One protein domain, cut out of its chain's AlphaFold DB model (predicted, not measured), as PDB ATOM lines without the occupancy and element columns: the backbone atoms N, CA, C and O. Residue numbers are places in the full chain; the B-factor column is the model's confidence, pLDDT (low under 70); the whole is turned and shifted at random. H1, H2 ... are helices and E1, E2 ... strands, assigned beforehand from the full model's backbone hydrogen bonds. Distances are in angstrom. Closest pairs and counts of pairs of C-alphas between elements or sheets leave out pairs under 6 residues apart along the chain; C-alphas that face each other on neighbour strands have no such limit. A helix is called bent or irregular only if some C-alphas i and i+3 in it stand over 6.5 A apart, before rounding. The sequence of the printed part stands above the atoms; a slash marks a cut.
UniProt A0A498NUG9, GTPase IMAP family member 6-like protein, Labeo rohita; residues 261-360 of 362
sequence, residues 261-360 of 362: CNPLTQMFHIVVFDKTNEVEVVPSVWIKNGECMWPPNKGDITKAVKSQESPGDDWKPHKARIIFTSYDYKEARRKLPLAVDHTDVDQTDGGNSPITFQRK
ATOM      1  N   CYS A 261     -70.517  62.210  99.645       46.41
ATOM      2  CA  CYS A 261     -70.239  61.277  98.560       46.41
ATOM      3  C   CYS A 261     -69.172  60.252  98.977       46.41
ATOM      4  O   CYS A 261     -68.041  60.622  99.287       46.41
ATOM      5  N   ASN A 262     -69.522  58.963  98.939       55.28
ATOM      6  CA  ASN A 262     -68.630  57.821  99.177       55.28
ATOM      7  C   ASN A 262     -67.890  57.859 100.537       55.28
ATOM      8  O   ASN A 262     -66.666  57.954 100.579       55.28
ATOM      9  N   PRO A 263     -68.597  57.775 101.678       58.31
ATOM     10  CA  PRO A 263     -68.009  57.926 103.018       58.31
ATOM     11  C   PRO A 263     -66.932  56.882 103.368       58.31
ATOM     12  O   PRO A 263     -65.973  57.201 104.067       58.31
ATOM     13  N   LEU A 264     -67.052  55.647 102.867       55.47
ATOM     14  CA  LEU A 264     -66.087  54.566 103.127       55.47
ATOM     15  C   LEU A 264     -64.750  54.770 102.392       55.47
ATOM     16  O   LEU A 264     -63.694  54.416 102.904       55.47
ATOM     17  N   THR A 265     -64.803  55.408 101.225       60.12
ATOM     18  CA  THR A 265     -63.693  55.712 100.302       60.12
ATOM     19  C   THR A 265     -62.722  56.758 100.868       60.12
ATOM     20  O   THR A 265     -61.596  56.895 100.395       60.12
ATOM     21  N   GLN A 266     -63.131  57.480 101.915       67.38
ATOM     22  CA  GLN A 266     -62.413  58.639 102.447       67.38
ATOM     23  C   GLN A 266     -61.352  58.287 103.509       67.38
ATOM     24  O   GLN A 266     -60.657  59.181 104.000       67.38
ATOM     25  N   MET A 267     -61.185  57.002 103.839       78.31
ATOM     26  CA  MET A 267     -60.210  56.509 104.819       78.31
ATOM     27  C   MET A 267     -58.825  56.239 104.208       78.31
ATOM     28  O   MET A 267     -58.692  56.004 103.007       78.31
ATOM     29  N   PHE A 268     -57.797  56.234 105.059       84.00
ATOM     30  CA  PHE A 268     -56.415  55.856 104.761       84.00
ATOM     31  C   PHE A 268     -56.031  54.602 105.554       84.00
ATOM     32  O   PHE A 268     -56.284  54.511 106.758       84.00
ATOM     33  N   HIS A 269     -55.365  53.661 104.897       86.19
ATOM     34  CA  HIS A 269     -54.792  52.471 105.508       86.19
ATOM     35  C   HIS A 269     -53.273  52.579 105.569       86.19
ATOM     36  O   HIS A 269     -52.631  53.070 104.644       86.19
ATOM     37  N   ILE A 270     -52.697  52.086 106.657       86.06
ATOM     38  CA  ILE A 270     -51.296  51.694 106.726       86.06
ATOM     39  C   ILE A 270     -51.245  50.241 106.278       86.06
ATOM     40  O   ILE A 270     -51.863  49.388 106.919       86.06
ATOM     41  N   VAL A 271     -50.548  49.968 105.180       86.19
ATOM     42  CA  VAL A 271     -50.458  48.634 104.584       86.19
ATOM     43  C   VAL A 271     -49.026  48.132 104.569       86.19
ATOM     44  O   VAL A 271     -48.103  48.922 104.389       86.19
ATOM     45  N   VAL A 272     -48.865  46.820 104.731       85.31
ATOM     46  CA  VAL A 272     -47.609  46.097 104.508       85.31
ATOM     47  C   VAL A 272     -47.726  45.289 103.245       85.31
ATOM     48  O   VAL A 272     -48.672  44.521 103.107       85.31
ATOM     49  N   PHE A 273     -46.753  45.417 102.356       86.31
ATOM     50  CA  PHE A 273     -46.672  44.592 101.159       86.31
ATOM     51  C   PHE A 273     -45.979  43.260 101.452       86.31
ATOM     52  O   PHE A 273     -44.807  43.252 101.821       86.31
ATOM     53  N   ASP A 274     -46.652  42.137 101.196       80.94
ATOM     54  CA  ASP A 274     -46.159  40.792 101.546       80.94
ATOM     55  C   ASP A 274     -44.811  40.449 100.893       80.94
ATOM     56  O   ASP A 274     -43.993  39.729 101.453       80.94
ATOM     57  N   LYS A 275     -44.573  40.948  99.671       78.38
ATOM     58  CA  LYS A 275     -43.351  40.636  98.909       78.38
ATOM     59  C   LYS A 275     -42.138  41.453  99.343       78.38
ATOM     60  O   LYS A 275     -41.016  41.002  99.146       78.38
ATOM     61  N   THR A 276     -42.351  42.672  99.830       78.25
ATOM     62  CA  THR A 276     -41.263  43.625 100.105       78.25
ATOM     63  C   THR A 276     -41.132  43.966 101.585       78.25
ATOM     64  O   THR A 276     -40.157  44.609 101.959       78.25
ATOM     65  N   ASN A 277     -42.090  43.551 102.425       77.06
ATOM     66  CA  ASN A 277     -42.237  43.973 103.822       77.06
ATOM     67  C   ASN A 277     -42.195  45.503 103.993       77.06
ATOM     68  O   ASN A 277     -41.814  46.020 105.045       77.06
ATOM     69  N   GLU A 278     -42.579  46.234 102.940       81.38
ATOM     70  CA  GLU A 278     -42.621  47.690 102.943       81.38
ATOM     71  C   GLU A 278     -43.920  48.182 103.570       81.38
ATOM     72  O   GLU A 278     -44.991  47.682 103.221       81.38
ATOM     73  N   VAL A 279     -43.833  49.194 104.438       83.31
ATOM     74  CA  VAL A 279     -45.007  49.830 105.057       83.31
ATOM     75  C   VAL A 279     -45.296  51.184 104.415       83.31
ATOM     76  O   VAL A 279     -44.436  52.067 104.423       83.31
ATOM     77  N   GLU A 280     -46.514  51.388 103.907       87.25
ATOM     78  CA  GLU A 280     -46.942  52.671 103.335       87.25
ATOM     79  C   GLU A 280     -48.369  53.071 103.716       87.25
ATOM     80  O   GLU A 280     -49.204  52.243 104.076       87.25
ATOM     81  N   VAL A 281     -48.645  54.377 103.626       87.94
ATOM     82  CA  VAL A 281     -49.999  54.929 103.784       87.94
ATOM     83  C   VAL A 281     -50.659  55.006 102.413       87.94
ATOM     84  O   VAL A 281     -50.162  55.717 101.541       87.94
ATOM     85  N   VAL A 282     -51.795  54.338 102.246       88.62
ATOM     86  CA  VAL A 282     -52.580  54.323 101.003       88.62
ATOM     87  C   VAL A 282     -54.038  54.703 101.274       88.62
ATOM     88  O   VAL A 282     -54.536  54.471 102.377       88.62
ATOM     89  N   PRO A 283     -54.760  55.302 100.316       88.12
ATOM     90  CA  PRO A 283     -56.208  55.442 100.393       88.12
ATOM     91  C   PRO A 283     -56.896  54.076 100.444       88.12
ATOM     92  O   PRO A 283     -56.450  53.120  99.811       88.12
ATOM     93  N   SER A 284     -58.031  54.005 101.131       86.00
ATOM     94  CA  SER A 284     -58.874  52.801 101.183       86.00
ATOM     95  C   SER A 284     -59.297  52.299  99.801       86.00
ATOM     96  O   SER A 284     -59.332  51.094  99.577       86.00
ATOM     97  N   VAL A 285     -59.505  53.205  98.841       84.69
ATOM     98  CA  VAL A 285     -59.835  52.870  97.443       84.69
ATOM     99  C   VAL A 285     -58.770  52.086  96.698       84.69
ATOM    100  O   VAL A 285     -59.080  51.472  95.681       84.69
ATOM    101  N   TRP A 286     -57.523  52.106  97.164       88.50
ATOM    102  CA  TRP A 286     -56.466  51.329  96.525       88.50
ATOM    103  C   TRP A 286     -56.525  49.862  96.944       88.50
ATOM    104  O   TRP A 286     -55.882  49.045  96.302       88.50
ATOM    105  N   ILE A 287     -57.296  49.506  97.977       85.62
ATOM    106  CA  ILE A 287     -57.369  48.140  98.496       85.62
ATOM    107  C   ILE A 287     -58.634  47.436  98.008       85.62
ATOM    108  O   ILE A 287     -59.752  47.882  98.260       85.62
ATOM    109  N   LYS A 288     -58.461  46.277  97.369       82.75
ATOM    110  CA  LYS A 288     -59.552  45.383  96.972       82.75
ATOM    111  C   LYS A 288     -59.118  43.932  97.156       82.75
ATOM    112  O   LYS A 288     -58.072  43.535  96.662       82.75
ATOM    113  N   ASN A 289     -59.915  43.137  97.872       81.50
ATOM    114  CA  ASN A 289     -59.687  41.695  98.070       81.50
ATOM    115  C   ASN A 289     -58.283  41.320  98.606       81.50
ATOM    116  O   ASN A 289     -57.734  40.287  98.233       81.50
ATOM    117  N   GLY A 290     -57.694  42.149  99.478       81.25
ATOM    118  CA  GLY A 290     -56.344  41.913 100.022       81.25
ATOM    119  C   GLY A 290     -55.194  42.307  99.082       81.25
ATOM    120  O   GLY A 290     -54.031  42.015  99.362       81.25
ATOM    121  N   GLU A 291     -55.501  42.986  97.979       89.38
ATOM    122  CA  GLU A 291     -54.524  43.536  97.045       89.38
ATOM    123  C   GLU A 291     -54.608  45.065  97.029       89.38
ATOM    124  O   GLU A 291     -55.688  45.651  97.030       89.38
ATOM    125  N   CYS A 292     -53.446  45.708  97.028       89.06
ATOM    126  CA  CYS A 292     -53.258  47.140  96.883       89.06
ATOM    127  C   CYS A 292     -52.886  47.464  95.435       89.06
ATOM    128  O   CYS A 292     -51.843  47.030  94.942       89.06
ATOM    129  N   MET A 293     -53.734  48.234  94.766       88.44
ATOM    130  CA  MET A 293     -53.486  48.784  93.444       88.44
ATOM    131  C   MET A 293     -52.446  49.895  93.563       88.44
ATOM    132  O   MET A 293     -52.670  50.896  94.245       88.44
ATOM    133  N   TRP A 294     -51.307  49.726  92.898       86.31
ATOM    134  CA  TRP A 294     -50.200  50.671  92.963       86.31
ATOM    135  C   TRP A 294     -50.002  51.393  91.622       86.31
ATOM    136  O   TRP A 294     -49.894  50.720  90.588       86.31
ATOM    137  N   PRO A 295     -49.908  52.738  91.613       85.06
ATOM    138  CA  PRO A 295     -49.728  53.502  90.385       85.06
ATOM    139  C   PRO A 295     -48.350  53.237  89.752       85.06
ATOM    140  O   PRO A 295     -47.344  53.137  90.467       85.06
ATOM    141  N   PRO A 296     -48.254  53.170  88.411       77.56
ATOM    142  CA  PRO A 296     -46.993  52.893  87.718       77.56
ATOM    143  C   PRO A 296     -45.969  54.037  87.828       77.56
ATOM    144  O   PRO A 296     -44.763  53.786  87.776       77.56
ATOM    145  N   ASN A 297     -46.416  55.283  88.042       66.31
ATOM    146  CA  ASN A 297     -45.546  56.459  88.131       66.31
ATOM    147  C   ASN A 297     -45.183  56.815  89.583       66.31
ATOM    148  O   ASN A 297     -46.000  57.309  90.356       66.31
ATOM    149  N   LYS A 298     -43.902  56.637  89.941       60.00
ATOM    150  CA  LYS A 298     -43.346  56.936  91.280       60.00
ATOM    151  C   LYS A 298     -43.180  58.433  91.601       60.00
ATOM    152  O   LYS A 298     -42.758  58.756  92.706       60.00
ATOM    153  N   GLY A 299     -43.484  59.336  90.665       67.19
ATOM    154  CA  GLY A 299     -43.129  60.759  90.756       67.19
ATOM    155  C   GLY A 299     -43.717  61.495  91.968       67.19
ATOM    156  O   GLY A 299     -42.974  62.142  92.700       67.19
ATOM    157  N   ASP A 300     -45.025  61.375  92.226       70.38
ATOM    158  CA  ASP A 300     -45.644  61.994  93.410       70.38
ATOM    159  C   ASP A 300     -46.796  61.156  93.980       70.38
ATOM    160  O   ASP A 300     -47.958  61.566  94.039       70.38
ATOM    161  N   ILE A 301     -46.450  59.956  94.452       79.25
ATOM    162  CA  ILE A 301     -47.373  59.064  95.172       79.25
ATOM    163  C   ILE A 301     -48.019  59.798  96.358       79.25
ATOM    164  O   ILE A 301     -49.177  59.569  96.682       79.25
ATOM    165  N   THR A 302     -47.311  60.741  96.993       79.38
ATOM    166  CA  THR A 302     -47.851  61.509  98.126       79.38
ATOM    167  C   THR A 302     -49.034  62.383  97.709       79.38
ATOM    168  O   THR A 302     -49.996  62.506  98.471       79.38
ATOM    169  N   LYS A 303     -48.977  62.994  96.523       79.75
ATOM    170  CA  LYS A 303     -50.095  63.754  95.963       79.75
ATOM    171  C   LYS A 303     -51.266  62.835  95.621       79.75
ATOM    172  O   LYS A 303     -52.357  63.119  96.100       79.75
ATOM    173  N   ALA A 304     -51.015  61.722  94.928       81.44
ATOM    174  CA  ALA A 304     -52.043  60.740  94.557       81.44
ATOM    175  C   ALA A 304     -52.768  60.147  95.783       81.44
ATOM    176  O   ALA A 304     -53.993  60.029  95.799       81.44
ATOM    177  N   VAL A 305     -52.023  59.857  96.857       83.81
ATOM    178  CA  VAL A 305     -52.586  59.411  98.139       83.81
ATOM    179  C   VAL A 305     -53.459  60.511  98.749       83.81
ATOM    180  O   VAL A 305     -54.600  60.257  99.122       83.81
ATOM    181  N   LYS A 306     -52.966  61.754  98.839       76.44
ATOM    182  CA  LYS A 306     -53.725  62.869  99.437       76.44
ATOM    183  C   LYS A 306     -54.985  63.234  98.652       76.44
ATOM    184  O   LYS A 306     -55.960  63.642  99.281       76.44
ATOM    185  N   SER A 307     -54.961  63.107  97.325       77.31
ATOM    186  CA  SER A 307     -56.115  63.340  96.448       77.31
ATOM    187  C   SER A 307     -57.032  62.126  96.299       77.31
ATOM    188  O   SER A 307     -58.068  62.262  95.660       77.31
ATOM    189  N   GLN A 308     -56.675  60.974  96.883       78.94
ATOM    190  CA  GLN A 308     -57.431  59.717  96.801       78.94
ATOM    191  C   GLN A 308     -57.778  59.336  95.355       78.94
ATOM    192  O   GLN A 308     -58.918  59.004  95.035       78.94
ATOM    193  N   GLU A 309     -56.780  59.417  94.473       82.62
ATOM    194  CA  GLU A 309     -56.943  59.076  93.059       82.62
ATOM    195  C   GLU A 309     -57.459  57.639  92.907       82.62
ATOM    196  O   GLU A 309     -57.003  56.732  93.607       82.62
ATOM    197  N   SER A 310     -58.444  57.436  92.031       81.38
ATOM    198  CA  SER A 310     -59.005  56.103  91.797       81.38
ATOM    199  C   SER A 310     -58.035  55.266  90.956       81.38
ATOM    200  O   SER A 310     -57.473  55.808  90.005       81.38
ATOM    201  N   PRO A 311     -57.841  53.969  91.268       84.25
ATOM    202  CA  PRO A 311     -56.979  53.108  90.469       84.25
ATOM    203  C   PRO A 311     -57.401  53.061  88.996       84.25
ATOM    204  O   PRO A 311     -58.567  52.795  88.704       84.25
ATOM    205  N   GLY A 312     -56.455  53.321  88.091       80.38
ATOM    206  CA  GLY A 312     -56.633  53.167  86.644       80.38
ATOM    207  C   GLY A 312     -56.299  51.751  86.163       80.38
ATOM    208  O   GLY A 312     -55.742  50.945  86.912       80.38
ATOM    209  N   ASP A 313     -56.599  51.457  84.896       80.25
ATOM    210  CA  ASP A 313     -56.348  50.143  84.275       80.25
ATOM    211  C   ASP A 313     -54.851  49.772  84.206       80.25
ATOM    212  O   ASP A 313     -54.484  48.607  84.062       80.25
ATOM    213  N   ASP A 314     -53.967  50.764  84.325       83.88
ATOM    214  CA  ASP A 314     -52.509  50.642  84.303       83.88
ATOM    215  C   ASP A 314     -51.884  50.382  85.689       83.88
ATOM    216  O   ASP A 314     -50.667  50.180  85.803       83.88
ATOM    217  N   TRP A 315     -52.692  50.368  86.752       86.94
ATOM    218  CA  TRP A 315     -52.228  50.138  88.120       86.94
ATOM    219  C   TRP A 315     -52.036  48.651  88.389       86.94
ATOM    220  O   TRP A 315     -52.868  47.813  88.043       86.94
ATOM    221  N   LYS A 316     -50.933  48.302  89.052       87.50
ATOM    222  CA  LYS A 316     -50.594  46.897  89.306       87.50
ATOM    223  C   LYS A 316     -51.104  46.453  90.677       87.50
ATOM    224  O   LYS A 316     -50.898  47.187  91.643       87.50
ATOM    225  N   PRO A 317     -51.713  45.262  90.798       88.50
ATOM    226  CA  PRO A 317     -52.091  44.714  92.092       88.50
ATOM    227  C   PRO A 317     -50.859  44.192  92.841       88.50
ATOM    228  O   PRO A 317     -50.018  43.470  92.297       88.50
ATOM    229  N   HIS A 318     -50.762  44.538  94.120       88.88
ATOM    230  CA  HIS A 318     -49.750  44.038  95.041       88.88
ATOM    231  C   HIS A 318     -50.424  43.497  96.296       88.88
ATOM    232  O   HIS A 318     -51.146  44.232  96.961       88.88
ATOM    233  N   LYS A 319     -50.161  42.239  96.672       87.56
ATOM    234  CA  LYS A 319     -50.660  41.698  97.944       87.56
ATOM    235  C   LYS A 319     -50.212  42.570  99.113       87.56
ATOM    236  O   LYS A 319     -49.015  42.855  99.241       87.56
ATOM    237  N   ALA A 320     -51.175  43.005  99.916       87.06
ATOM    238  CA  ALA A 320     -50.909  43.872 101.044       87.06
ATOM    239  C   ALA A 320     -51.886  43.628 102.196       87.06
ATOM    240  O   ALA A 320     -53.093  43.489 101.995       87.06
ATOM    241  N   ARG A 321     -51.365  43.651 103.423       84.25
ATOM    242  CA  ARG A 321     -52.144  43.530 104.658       84.25
ATOM    243  C   ARG A 321     -52.313  44.891 105.319       84.25
ATOM    244  O   ARG A 321     -51.346  45.630 105.481       84.25
ATOM    245  N   ILE A 322     -53.532  45.213 105.741       84.06
ATOM    246  CA  ILE A 322     -53.827  46.436 106.495       84.06
ATOM    247  C   ILE A 322     -53.365  46.245 107.948       84.06
ATOM    248  O   ILE A 322     -53.829  45.328 108.619       84.06
ATOM    249  N   ILE A 323     -52.478  47.114 108.436       81.56
ATOM    250  CA  ILE A 323     -52.088  47.180 109.857       81.56
ATOM    251  C   ILE A 323     -53.011  48.124 110.621       81.56
ATOM    252  O   ILE A 323     -53.418  47.846 111.744       81.56
ATOM    253  N   PHE A 324     -53.305  49.287 110.044       79.81
ATOM    254  CA  PHE A 324     -53.986  50.357 110.763       79.81
ATOM    255  C   PHE A 324     -54.835  51.193 109.811       79.81
ATOM    256  O   PHE A 324     -54.486  51.366 108.647       79.81
ATOM    257  N   THR A 325     -55.934  51.745 110.315       79.94
ATOM    258  CA  THR A 325     -56.852  52.589 109.541       79.94
ATOM    259  C   THR A 325     -57.048  53.918 110.256       79.94
ATOM    260  O   THR A 325     -57.337  53.945 111.450       79.94
ATOM    261  N   SER A 326     -56.909  55.028 109.533       75.38
ATOM    262  CA  SER A 326     -57.266  56.364 110.020       75.38
ATOM    263  C   SER A 326     -57.917  57.189 108.916       75.38
ATOM    264  O   SER A 326     -57.736  56.965 107.727       75.38
ATOM    265  N   TYR A 327     -58.707  58.166 109.327       73.00
ATOM    266  CA  TYR A 327     -59.385  59.129 108.471       73.00
ATOM    267  C   TYR A 327     -58.554  60.379 108.177       73.00
ATOM    268  O   TYR A 327     -58.906  61.192 107.317       73.00
ATOM    269  N   ASP A 328     -57.458  60.568 108.907       74.31
ATOM    270  CA  ASP A 328     -56.543  61.678 108.720       74.31
ATOM    271  C   ASP A 328     -55.210  61.158 108.185       74.31
ATOM    272  O   ASP A 328     -54.501  60.389 108.833       74.31
ATOM    273  N   TYR A 329     -54.837  61.635 106.997       79.94
ATOM    274  CA  TYR A 329     -53.545  61.337 106.391       79.94
ATOM    275  C   TYR A 329     -52.388  61.742 107.316       79.94
ATOM    276  O   TYR A 329     -51.383  61.037 107.389       79.94
ATOM    277  N   LYS A 330     -52.511  62.866 108.042       79.25
ATOM    278  CA  LYS A 330     -51.461  63.320 108.966       79.25
ATOM    279  C   LYS A 330     -51.335  62.376 110.158       79.25
ATOM    280  O   LYS A 330     -50.216  62.036 110.538       79.25
ATOM    281  N   GLU A 331     -52.452  61.910 110.708       79.25
ATOM    282  CA  GLU A 331     -52.457  60.916 111.782       79.25
ATOM    283  C   GLU A 331     -51.889  59.568 111.316       79.25
ATOM    284  O   GLU A 331     -50.996  59.033 111.975       79.25
ATOM    285  N   ALA A 332     -52.338  59.054 110.166       81.94
ATOM    286  CA  ALA A 332     -51.807  57.829 109.574       81.94
ATOM    287  C   ALA A 332     -50.291  57.940 109.349       81.94
ATOM    288  O   ALA A 332     -49.538  57.029 109.685       81.94
ATOM    289  N   ARG A 333     -49.805  59.098 108.881       83.06
ATOM    290  CA  ARG A 333     -48.368  59.339 108.701       83.06
ATOM    291  C   ARG A 333     -47.605  59.448 110.024       83.06
ATOM    292  O   ARG A 333     -46.461  59.008 110.077       83.06
ATOM    293  N   ARG A 334     -48.216  59.995 111.080       81.12
ATOM    294  CA  ARG A 334     -47.633  60.051 112.435       81.12
ATOM    295  C   ARG A 334     -47.541  58.666 113.077       81.12
ATOM    296  O   ARG A 334     -46.610  58.420 113.831       81.12
ATOM    297  N   LYS A 335     -48.498  57.781 112.783       77.88
ATOM    298  CA  LYS A 335     -48.546  56.397 113.280       77.88
ATOM    299  C   LYS A 335     -47.770  55.403 112.414       77.88
ATOM    300  O   LYS A 335     -47.488  54.311 112.886       77.88
ATOM    301  N   LEU A 336     -47.369  55.784 111.200       78.12
ATOM    302  CA  LEU A 336     -46.564  54.947 110.305       78.12
ATOM    303  C   LEU A 336     -45.265  54.423 110.950       78.12
ATOM    304  O   LEU A 336     -45.012  53.235 110.801       78.12
ATOM    305  N   PRO A 337     -44.471  55.220 111.702       71.94
ATOM    306  CA  PRO A 337     -43.297  54.700 112.409       71.94
ATOM    307  C   PRO A 337     -43.664  53.701 113.513       71.94
ATOM    308  O   PRO A 337     -43.024  52.673 113.644       71.94
ATOM    309  N   LEU A 338     -44.752  53.948 114.248       67.62
ATOM    310  CA  LEU A 338     -45.221  53.048 115.309       67.62
ATOM    311  C   LEU A 338     -45.721  51.708 114.751       67.62
ATOM    312  O   LEU A 338     -45.593  50.681 115.406       67.62
ATOM    313  N   ALA A 339     -46.277  51.710 113.537       61.78
ATOM    314  CA  ALA A 339     -46.703  50.499 112.838       61.78
ATOM    315  C   ALA A 339     -45.523  49.631 112.366       61.78
ATOM    316  O   ALA A 339     -45.708  48.437 112.150       61.78
ATOM    317  N   VAL A 340     -44.332  50.219 112.216       64.19
ATOM    318  CA  VAL A 340     -43.089  49.482 111.936       64.19
ATOM    319  C   VAL A 340     -42.583  48.771 113.199       64.19
ATOM    320  O   VAL A 340     -42.043  47.676 113.084       64.19
ATOM    321  N   ASP A 341     -42.829  49.346 114.385       56.78
ATOM    322  CA  ASP A 341     -42.292  48.861 115.666       56.78
ATOM    323  C   ASP A 341     -43.254  47.942 116.465       56.78
ATOM    324  O   ASP A 341     -42.795  47.141 117.275       56.78
ATOM    325  N   HIS A 342     -44.581  48.025 116.267       48.38
ATOM    326  CA  HIS A 342     -45.596  47.343 117.102       48.38
ATOM    327  C   HIS A 342     -46.457  46.308 116.355       48.38
ATOM    328  O   HIS A 342     -47.682  46.426 116.307       48.38
ATOM    329  N   THR A 343     -45.851  45.269 115.790       50.84
ATOM    330  CA  THR A 343     -46.605  44.159 115.173       50.84
ATOM    331  C   THR A 343     -46.246  42.793 115.755       50.84
ATOM    332  O   THR A 343     -46.080  41.852 115.001       50.84
ATOM    333  N   ASP A 344     -46.201  42.681 117.089       45.03
ATOM    334  CA  ASP A 344     -46.123  41.393 117.806       45.03
ATOM    335  C   ASP A 344     -46.926  41.415 119.125       45.03
ATOM    336  O   ASP A 344     -46.373  41.329 120.219       45.03
ATOM    337  N   VAL A 345     -48.256  41.530 119.050       41.22
ATOM    338  CA  VAL A 345     -49.137  41.087 120.150       41.22
ATOM    339  C   VAL A 345     -50.363  40.409 119.546       41.22
ATOM    340  O   VAL A 345     -51.424  41.010 119.439       41.22
ATOM    341  N   ASP A 346     -50.137  39.222 118.986       33.78
ATOM    342  CA  ASP A 346     -51.019  38.048 119.064       33.78
ATOM    343  C   ASP A 346     -50.546  37.012 118.040       33.78
ATOM    344  O   ASP A 346     -50.912  37.063 116.865       33.78
ATOM    345  N   GLN A 347     -49.730  36.061 118.497       35.59
ATOM    346  CA  GLN A 347     -49.671  34.706 117.950       35.59
ATOM    347  C   GLN A 347     -48.970  33.790 118.960       35.59
ATOM    348  O   GLN A 347     -47.759  33.844 119.162       35.59
ATOM    349  N   THR A 348     -49.765  32.957 119.628       34.00
ATOM    350  CA  THR A 348     -49.280  31.729 120.253       34.00
ATOM    351  C   THR A 348     -48.739  30.792 119.174       34.00
ATOM    352  O   THR A 348     -49.448  30.489 118.218       34.00
ATOM    353  N   ASP A 349     -47.517  30.326 119.427       37.12
ATOM    354  CA  ASP A 349     -46.777  29.205 118.841       37.12
ATOM    355  C   ASP A 349     -46.342  29.236 117.368       37.12
ATOM    356  O   ASP A 349     -47.135  29.240 116.431       37.12
ATOM    357  N   GLY A 350     -45.024  29.056 117.197       32.41
ATOM    358  CA  GLY A 350     -44.460  28.372 116.033       32.41
ATOM    359  C   GLY A 350     -43.412  29.143 115.238       32.41
ATOM    360  O   GLY A 350     -43.653  29.480 114.088       32.41
ATOM    361  N   GLY A 351     -42.239  29.367 115.840       40.75
ATOM    362  CA  GLY A 351     -40.933  29.560 115.189       40.75
ATOM    363  C   GLY A 351     -40.887  30.200 113.794       40.75
ATOM    364  O   GLY A 351     -40.878  29.497 112.790       40.75
ATOM    365  N   ASN A 352     -40.689  31.516 113.743       31.89
ATOM    366  CA  ASN A 352     -39.940  32.179 112.675       31.89
ATOM    367  C   ASN A 352     -39.366  33.498 113.211       31.89
ATOM    368  O   ASN A 352     -39.981  34.158 114.042       31.89
ATOM    369  N   SER A 353     -38.148  33.840 112.787       35.84
ATOM    370  CA  SER A 353     -37.417  35.034 113.227       35.84
ATOM    371  C   SER A 353     -38.239  36.328 113.065       35.84
ATOM    372  O   SER A 353     -39.036  36.407 112.128       35.84
ATOM    373  N   PRO A 354     -38.028  37.357 113.915       40.38
ATOM    374  CA  PRO A 354     -38.823  38.580 113.871       40.38
ATOM    375  C   PRO A 354     -38.704  39.260 112.503       40.38
ATOM    376  O   PRO A 354     -37.610  39.637 112.071       40.38
ATOM    377  N   ILE A 355     -39.832  39.406 111.808       45.69
ATOM    378  CA  ILE A 355     -39.895  40.080 110.510       45.69
ATOM    379  C   ILE A 355     -39.756  41.583 110.762       45.69
ATOM    380  O   ILE A 355     -40.660  42.226 111.282       45.69
ATOM    381  N   THR A 356     -38.609  42.160 110.402       48.25
ATOM    382  CA  THR A 356     -38.378  43.606 110.515       48.25
ATOM    383  C   THR A 356     -38.977  44.321 109.302       48.25
ATOM    384  O   THR A 356     -38.529  44.115 108.172       48.25
ATOM    385  N   PHE A 357     -39.982  45.171 109.515       52.75
ATOM    386  CA  PHE A 357     -40.600  45.942 108.436       52.75
ATOM    387  C   PHE A 357     -39.714  47.125 108.026       52.75
ATOM    388  O   PHE A 357     -39.139  47.812 108.870       52.75
ATOM    389  N   GLN A 358     -39.584  47.383 106.722       53.41
ATOM    390  CA  GLN A 358     -38.752  48.478 106.214       53.41
ATOM    391  C   GLN A 358     -39.605  49.579 105.589       53.41
ATOM    392  O   GLN A 358     -40.616  49.346 104.933       53.41
ATOM    393  N   ARG A 359     -39.188  50.833 105.771       50.03
ATOM    394  CA  ARG A 359     -39.817  51.967 105.090       50.03
ATOM    395  C   ARG A 359     -39.334  52.022 103.644       50.03
ATOM    396  O   ARG A 359     -38.128  52.122 103.413       50.03
ATOM    397  N   LYS A 360     -40.259  52.092 102.683       47.28
ATOM    398  CA  LYS A 360     -39.921  52.392 101.289       47.28
ATOM    399  C   LYS A 360     -39.315  53.799 101.225       47.28
ATOM    400  O   LYS A 360     -39.968  54.800 101.532       47.28
TER     401      LYS A 360
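This is residues 261 to 360 of the 362 residues of the protein "GTPase IMAP family member 6-like protein" of Labeo rohita (UniProt A0A498NUG9). A strongly twisted, curled sheet of four strands has the longest helix, H3, over one face, while short H2 only grazes it beside E2 and small H1 lies off at one end. Residues 345 to 353 stick out from this body as a free loop, and the tail after them comes back to pair with E2. The 100 printed residues hold H1, E1, E2, E3, H2, E4 and H3 in that order; the sheet, E2 E1 E4 E3, is antiparallel and the class mixed. The whole is compact, with a radius of gyration of the C-alphas of 14.0 A, yet elongated, spanning 43 by 26 by 24 A.

Inner strands E1, residues 268 to 273, and E4, residues 316 to 326, are antiparallel, with N 270 and O 324 within hydrogen-bond range at 2.8 A. E1 forms a hairpin with edge strand E2, residues 278 to 283; N 271 and O 280 are 2.9 A apart. E4 bends by 86 degrees at residue 323; its residues 316 to 319 pair with edge strand E3, residues 291 to 294, N 292 and O 318 being 2.7 A apart. H3, residues 329 to 341, is on the sheet, over E1 and E4, at a height of 8.1 A; its closest C-alphas to E4 are Ala 332 and Ser 326, 5.7 A. H2, residues 301 to 307, only grazes the sheet; its Val 305 and Pro 283 of E2 have the closest C-alphas, 5.8 A. H1, residues 263 to 266, is apart from H2 and H3. O i to N i+4 pairs are within range throughout H2 and in 7 of 9 in H3; H1 is too short for one.

H1 begins at C-alpha 263, (-68.009, 57.926, 103.018). E4 is 23.7 A long. H3, 19.2 A, is only just irregular, C-alphas 334 and 337 being 6.9 A apart, and ends at C-alpha 341, (-42.292, 48.861, 115.666).

The farthest C-alphas, of Cys 261 and Gly 351, are 46.3 A apart. The printed part has no cut. Mean pLDDT of the printed part is 71.9; residues 261 to 266, 297 to 299 and 338 to 360 are under 70.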